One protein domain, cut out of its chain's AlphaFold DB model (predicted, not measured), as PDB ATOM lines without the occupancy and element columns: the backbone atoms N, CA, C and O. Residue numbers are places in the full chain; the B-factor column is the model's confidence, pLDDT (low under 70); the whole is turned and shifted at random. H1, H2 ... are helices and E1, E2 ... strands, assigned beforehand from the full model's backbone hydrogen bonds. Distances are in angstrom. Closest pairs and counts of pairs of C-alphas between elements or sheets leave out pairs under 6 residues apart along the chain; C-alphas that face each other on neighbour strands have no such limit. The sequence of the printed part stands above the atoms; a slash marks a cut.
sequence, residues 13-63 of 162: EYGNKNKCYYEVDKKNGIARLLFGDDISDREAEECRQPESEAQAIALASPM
ATOM      1  N   GLU A  13     -27.861  17.317   7.516       93.56
ATOM      2  CA  GLU A  13     -27.284  16.288   8.375       93.56
ATOM      3  C   GLU A  13     -27.809  14.887   8.057       93.56
ATOM      4  O   GLU A  13     -28.919  14.709   7.548       93.56
ATOM      5  N   TYR A  14     -26.992  13.883   8.367       94.12
ATOM      6  CA  TYR A  14     -27.331  12.465   8.277       94.12
ATOM      7  C   TYR A  14     -26.658  11.683   9.410       94.12
ATOM      8  O   TYR A  14     -25.539  12.000   9.804       94.12
ATOM      9  N   GLY A  15     -27.302  10.628   9.909       92.56
ATOM     10  CA  GLY A  15     -26.731   9.730  10.919       92.56
ATOM     11  C   GLY A  15     -27.238   9.980  12.341       92.56
ATOM     12  O   GLY A  15     -28.336  10.497  12.547       92.56
ATOM     13  N   ASN A  16     -26.457   9.553  13.336       90.06
ATOM     14  CA  ASN A  16     -26.831   9.571  14.749       90.06
ATOM     15  C   ASN A  16     -25.811  10.377  15.562       90.06
ATOM     16  O   ASN A  16     -24.663   9.962  15.708       90.06
ATOM     17  N   LYS A  17     -26.255  11.490  16.158       89.00
ATOM     18  CA  LYS A  17     -25.401  12.394  16.950       89.00
ATOM     19  C   LYS A  17     -24.763  11.746  18.183       89.00
ATOM     20  O   LYS A  17     -23.739  12.234  18.638       89.00
ATOM     21  N   ASN A  18     -25.314  10.637  18.680       87.94
ATOM     22  CA  ASN A  18     -24.722   9.873  19.782       87.94
ATOM     23  C   ASN A  18     -23.640   8.884  19.312       87.94
ATOM     24  O   ASN A  18     -22.939   8.326  20.143       87.94
ATOM     25  N   LYS A  19     -23.526   8.641  17.998       88.81
ATOM     26  CA  LYS A  19     -22.553   7.724  17.391       88.81
ATOM     27  C   LYS A  19     -21.690   8.455  16.369       88.81
ATOM     28  O   LYS A  19     -20.753   9.142  16.738       88.81
ATOM     29  N   CYS A  20     -22.011   8.336  15.086       91.94
ATOM     30  CA  CYS A  20     -21.415   9.129  14.029       91.94
ATOM     31  C   CYS A  20     -22.516   9.817  13.230       91.94
ATOM     32  O   CYS A  20     -23.594   9.260  12.987       91.94
ATOM     33  N   TYR A  21     -22.236  11.047  12.834       94.06
ATOM     34  CA  TYR A  21     -23.129  11.862  12.037       94.06
ATOM     35  C   TYR A  21     -22.315  12.690  11.054       94.06
ATOM     36  O   TYR A  21     -21.121  12.918  11.238       94.06
ATOM     37  N   TYR A  22     -22.971  13.116   9.990       94.75
ATOM     38  CA  TYR A  22     -22.371  13.884   8.917       94.75
ATOM     39  C   TYR A  22     -23.092  15.210   8.834       94.75
ATOM     40  O   TYR A  22     -24.322  15.225   8.792       94.75
ATOM     41  N   GLU A  23     -22.341  16.301   8.761       93.69
ATOM     42  CA  GLU A  23     -22.863  17.546   8.210       93.69
ATOM     43  C   GLU A  23     -22.549  17.558   6.714       93.69
ATOM     44  O   GLU A  23     -21.448  17.192   6.301       93.69
ATOM     45  N   VAL A  24     -23.506  17.949   5.882       92.50
ATOM     46  CA  VAL A  24     -23.424  17.798   4.427       92.50
ATOM     47  C   VAL A  24     -23.691  19.131   3.742       92.50
ATOM     48  O   VAL A  24     -24.712  19.774   3.979       92.50
ATOM     49  N   ASP A  25     -22.779  19.503   2.850       89.81
ATOM     50  CA  ASP A  25     -23.009  20.486   1.801       89.81
ATOM     51  C   ASP A  25     -23.498  19.744   0.552       89.81
ATOM     52  O   ASP A  25     -22.713  19.176  -0.218       89.81
ATOM     53  N   LYS A  26     -24.821  19.734   0.350       86.62
ATOM     54  CA  LYS A  26     -25.429  19.045  -0.797       86.62
ATOM     55  C   LYS A  26     -25.079  19.684  -2.140       86.62
ATOM     56  O   LYS A  26     -25.091  18.982  -3.148       86.62
ATOM     57  N   LYS A  27     -24.782  20.986  -2.178       87.06
ATOM     58  CA  LYS A  27     -24.476  21.708  -3.422       87.06
ATOM     59  C   LYS A  27     -23.100  21.318  -3.947       87.06
ATOM     60  O   LYS A  27     -22.948  21.097  -5.146       87.06
ATOM     61  N   ASN A  28     -22.120  21.229  -3.053       88.00
ATOM     62  CA  ASN A  28     -20.746  20.886  -3.401       88.00
ATOM     63  C   ASN A  28     -20.454  19.380  -3.299       88.00
ATOM     64  O   ASN A  28     -19.391  18.946  -3.733       88.00
ATOM     65  N   GLY A  29     -21.383  18.585  -2.756       90.06
ATOM     66  CA  GLY A  29     -21.208  17.140  -2.584       90.06
ATOM     67  C   GLY A  29     -20.127  16.809  -1.558       90.06
ATOM     68  O   GLY A  29     -19.367  15.869  -1.754       90.06
ATOM     69  N   ILE A  30     -20.027  17.614  -0.498       91.94
ATOM     70  CA  ILE A  30     -19.012  17.471   0.549       91.94
ATOM     71  C   ILE A  30     -19.715  17.044   1.831       91.94
ATOM     72  O   ILE A  30     -20.654  17.706   2.272       91.94
ATOM     73  N   ALA A  31     -19.234  15.977   2.465       93.31
ATOM     74  CA  ALA A  31     -19.670  15.582   3.796       93.31
ATOM     75  C   ALA A  31     -18.526  15.726   4.803       93.31
ATOM     76  O   ALA A  31     -17.365  15.432   4.529       93.31
ATOM     77  N   ARG A  32     -18.867  16.194   5.999       93.94
ATOM     78  CA  ARG A  32     -17.971  16.279   7.146       93.94
ATOM     79  C   ARG A  32     -18.427  15.269   8.183       93.94
ATOM     80  O   ARG A  32     -19.473  15.451   8.798       93.94
ATOM     81  N   LEU A  33     -17.626  14.228   8.382       95.12
ATOM     82  CA  LEU A  33     -17.849  13.235   9.426       95.12
ATOM     83  C   LEU A  33     -17.529  13.816  10.810       95.12
ATOM     84  O   LEU A  33     -16.468  14.403  11.024       95.12
ATOM     85  N   LEU A  34     -18.443  13.600  11.748       93.88
ATOM     86  CA  LEU A  34     -18.332  13.948  13.154       93.88
ATOM     87  C   LEU A  34     -18.694  12.732  14.013       93.88
ATOM     88  O   LEU A  34     -19.495  11.876  13.626       93.88
ATOM     89  N   PHE A  35     -18.101  12.674  15.199       93.38
ATOM     90  CA  PHE A  35     -18.318  11.609  16.170       93.38
ATOM     91  C   PHE A  35     -18.972  12.179  17.429       93.38
ATOM     92  O   PHE A  35     -18.639  13.282  17.862       93.38
ATOM     93  N   GLY A  36     -19.934  11.442  17.968       87.19
ATOM     94  CA  GLY A  36     -20.497  11.644  19.294       87.19
ATOM     95  C   GLY A  36     -19.644  10.969  20.365       87.19
ATOM     96  O   GLY A  36     -18.669  10.281  20.062       87.19
ATOM     97  N   ASP A  37     -20.040  11.159  21.620       85.75
ATOM     98  CA  ASP A  37     -19.234  10.759  22.779       85.75
ATOM     99  C   ASP A  37     -19.147   9.234  22.987       85.75
ATOM    100  O   ASP A  37     -18.256   8.768  23.695       85.75
ATOM    101  N   ASP A  38     -20.048   8.457  22.376       83.38
ATOM    102  CA  ASP A  38     -20.266   7.038  22.685       83.38
ATOM    103  C   ASP A  38     -20.114   6.154  21.428       83.38
ATOM    104  O   ASP A  38     -21.036   5.457  20.993       83.38
ATOM    105  N   ILE A  39     -18.936   6.226  20.793       90.44
ATOM    106  CA  ILE A  39     -18.595   5.446  19.594       90.44
ATOM    107  C   ILE A  39     -17.395   4.522  19.829       90.44
ATOM    108  O   ILE A  39     -16.368   4.927  20.371       90.44
ATOM    109  N   SER A  40     -17.509   3.266  19.391       91.44
ATOM    110  CA  SER A  40     -16.378   2.330  19.378       91.44
ATOM    111  C   SER A  40     -15.469   2.534  18.160       91.44
ATOM    112  O   SER A  40     -15.920   2.985  17.109       91.44
ATOM    113  N   ASP A  41     -14.204   2.110  18.246       91.75
ATOM    114  CA  ASP A  41     -13.255   2.198  17.121       91.75
ATOM    115  C   ASP A  41     -13.766   1.504  15.849       91.75
ATOM    116  O   ASP A  41     -13.566   1.994  14.739       91.75
ATOM    117  N   ARG A  42     -14.472   0.376  16.012       91.62
ATOM    118  CA  ARG A  42     -15.069  -0.361  14.892       91.62
ATOM    119  C   ARG A  42     -16.164   0.449  14.206       91.62
ATOM    120  O   ARG A  42     -16.180   0.533  12.985       91.62
ATOM    121  N   GLU A  43     -17.065   1.043  14.984       89.69
ATOM    122  CA  GLU A  43     -18.125   1.898  14.443       89.69
ATOM    123  C   GLU A  43     -17.532   3.149  13.789       89.69
ATOM    124  O   GLU A  43     -17.972   3.544  12.714       89.69
ATOM    125  N   ALA A  44     -16.490   3.742  14.380       91.62
ATOM    126  CA  ALA A  44     -15.807   4.885  13.786       91.62
ATOM    127  C   ALA A  44     -15.206   4.545  12.413       91.62
ATOM    128  O   ALA A  44     -15.289   5.361  11.494       91.62
ATOM    129  N   GLU A  45     -14.646   3.345  12.255       93.19
ATOM    130  CA  GLU A  45     -14.084   2.884  10.985       93.19
ATOM    131  C   GLU A  45     -15.154   2.592   9.926       93.19
ATOM    132  O   GLU A  45     -14.967   2.924   8.756       93.19
ATOM    133  N   GLU A  46     -16.307   2.050  10.328       91.25
ATOM    134  CA  GLU A  46     -17.474   1.891   9.448       91.25
ATOM    135  C   GLU A  46     -17.981   3.261   8.946       91.25
ATOM    136  O   GLU A  46     -18.307   3.419   7.767       91.25
ATOM    137  N   CYS A  47     -17.969   4.293   9.794       92.94
ATOM    138  CA  CYS A  47     -18.374   5.646   9.395       92.94
ATOM    139  C   CYS A  47     -17.338   6.364   8.504       92.94
ATOM    140  O   CYS A  47     -17.684   7.309   7.796       92.94
ATOM    141  N   ARG A  48     -16.071   5.938   8.493       93.75
ATOM    142  CA  ARG A  48     -15.048   6.492   7.581       93.75
ATOM    143  C   ARG A  48     -15.098   5.896   6.177       93.75
ATOM    144  O   ARG A  48     -14.391   6.387   5.300       93.75
ATOM    145  N   GLN A  49     -15.894   4.847   5.960       95.19
ATOM    146  CA  GLN A  49     -15.975   4.200   4.657       95.19
ATOM    147  C   GLN A  49     -16.543   5.156   3.591       95.19
ATOM    148  O   GLN A  49     -17.503   5.884   3.875       95.19
ATOM    149  N   PRO A  50     -16.009   5.132   2.356       93.88
ATOM    150  CA  PRO A  50     -16.513   5.957   1.257       93.88
ATOM    151  C   PRO A  50     -18.005   5.743   0.969       93.88
ATOM    152  O   PRO A  50     -18.711   6.682   0.604       93.88
ATOM    153  N   GLU A  51     -18.511   4.521   1.155       94.19
ATOM    154  CA  GLU A  51     -19.928   4.198   0.988       94.19
ATOM    155  C   GLU A  51     -20.802   4.955   1.994       94.19
ATOM    156  O   GLU A  51     -21.870   5.447   1.628       94.19
ATOM    157  N   SER A  52     -20.333   5.092   3.237       93.38
ATOM    158  CA  SER A  52     -21.028   5.824   4.298       93.38
ATOM    159  C   SER A  52     -21.080   7.324   3.994       93.38
ATOM    160  O   SER A  52     -22.121   7.956   4.172       93.38
ATOM    161  N   GLU A  53     -19.991   7.887   3.459       93.56
ATOM    162  CA  GLU A  53     -19.941   9.283   3.010       93.56
ATOM    163  C   GLU A  53     -20.892   9.535   1.829       93.56
ATOM    164  O   GLU A  53     -21.707  10.462   1.859       93.56
ATOM    165  N   ALA A  54     -20.859   8.668   0.812       94.31
ATOM    166  CA  ALA A  54     -21.750   8.756  -0.342       94.31
ATOM    167  C   ALA A  54     -23.227   8.633   0.068       94.31
ATOM    168  O   ALA A  54     -24.086   9.373  -0.426       94.31
ATOM    169  N   GLN A  55     -23.526   7.734   1.007       94.44
ATOM    170  CA  GLN A  55     -24.863   7.575   1.565       94.44
ATOM    171  C   GLN A  55     -25.302   8.819   2.343       94.44
ATOM    172  O   GLN A  55     -26.443   9.255   2.181       94.44
ATOM    173  N   ALA A  56     -24.411   9.418   3.138       94.19
ATOM    174  CA  ALA A  56     -24.693  10.659   3.845       94.19
ATOM    175  C   ALA A  56     -25.036  11.791   2.872       94.19
ATOM    176  O   ALA A  56     -26.064  12.442   3.035       94.19
ATOM    177  N   ILE A  57     -24.251  11.976   1.808       94.75
ATOM    178  CA  ILE A  57     -24.520  13.005   0.794       94.75
ATOM    179  C   ILE A  57     -25.885  12.781   0.129       94.75
ATOM    180  O   ILE A  57     -26.660  13.727  -0.031       94.75
ATOM    181  N   ALA A  58     -26.217  11.537  -0.221       93.62
ATOM    182  CA  ALA A  58     -27.489  11.209  -0.860       93.62
ATOM    183  C   ALA A  58     -28.693  11.444   0.073       93.62
ATOM    184  O   ALA A  58     -29.685  12.070  -0.322       93.62
ATOM    185  N   LEU A  59     -28.602  10.971   1.317       94.88
ATOM    186  CA  LEU A  59     -29.735  10.867   2.240       94.88
ATOM    187  C   LEU A  59     -29.844  12.011   3.253       94.88
ATOM    188  O   LEU A  59     -30.842  12.063   3.969       94.88
ATOM    189  N   ALA A  60     -28.878  12.932   3.316       92.50
ATOM    190  CA  ALA A  60     -28.920  14.012   4.294       92.50
ATOM    191  C   ALA A  60     -30.176  14.880   4.158       92.50
ATOM    192  O   ALA A  60     -30.598  15.270   3.059       92.50
ATOM    193  N   SER A  61     -30.759  15.187   5.309       89.38
ATOM    194  CA  SER A  61     -31.925  16.049   5.467       89.38
ATOM    195  C   SER A  61     -31.499  17.429   5.955       89.38
ATOM    196  O   SER A  61     -30.488  17.517   6.646       89.38
ATOM    197  N   PRO A  62     -32.247  18.502   5.650       85.88
ATOM    198  CA  PRO A  62     -31.951  19.825   6.190       85.88
ATOM    199  C   PRO A  62     -31.813  19.783   7.716       85.88
ATOM    200  O   PRO A  62     -32.656  19.193   8.394       85.88
ATOM    201  N   MET A  63     -30.759  20.397   8.255       85.19
ATOM    202  CA  MET A  63     -30.561  20.503   9.700       85.19
ATOM    203  C   MET A  63     -31.684  21.334  10.324       85.19
ATOM    204  O   MET A  63     -32.035  22.403   9.813       85.19
TER     205      MET A  63
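AT A GLANCE: This is residues 13 to 63 of the 162 residues of an uncharacterized protein of Pseudomonas oceani (UniProt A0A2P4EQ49). A small antiparallel sheet, E1 E2 E3, is a wall with one face bare; H2 crosses the other face, with H1 near the end where E2 begins. The 51 printed residues include three strands, then two helices: mixed class, two layers, helices on one face. The whole is compact, radius of gyration of the C-alphas 10.3 A, spans 31 by 21 by 13 A.

IN THESE COORDINATES: E2 is residues 20 to 25, 16.8 A; E3 30 to 35, 16.7 A; E1 13 to 15, 7.1 A, from C-alpha 13 (-27.284, 16.288, 8.375). H1 is 41 to 47, 9.9 A; H2 50 to 59, 14.1 A, to C-alpha 59 (-29.735, 10.867, 2.240).

HOW THE PARTS SIT: The strands form a meander, each the antiparallel neighbour of the one before. N 14 and O 22, 3.0 A, and N 23 and O 32, 3.0 A, are within hydrogen-bond range, as is every O i to N i+4 pair in H1 and H2. H2 is on the sheet; its closest C-alphas to E2 are Ile 57 and Val 24, 6.1 A. H1 is on the same face, height 9.0 A.

THE WHOLE: The printed part has no cut, its links are tight, and no printed residue is under 70 in pLDDT.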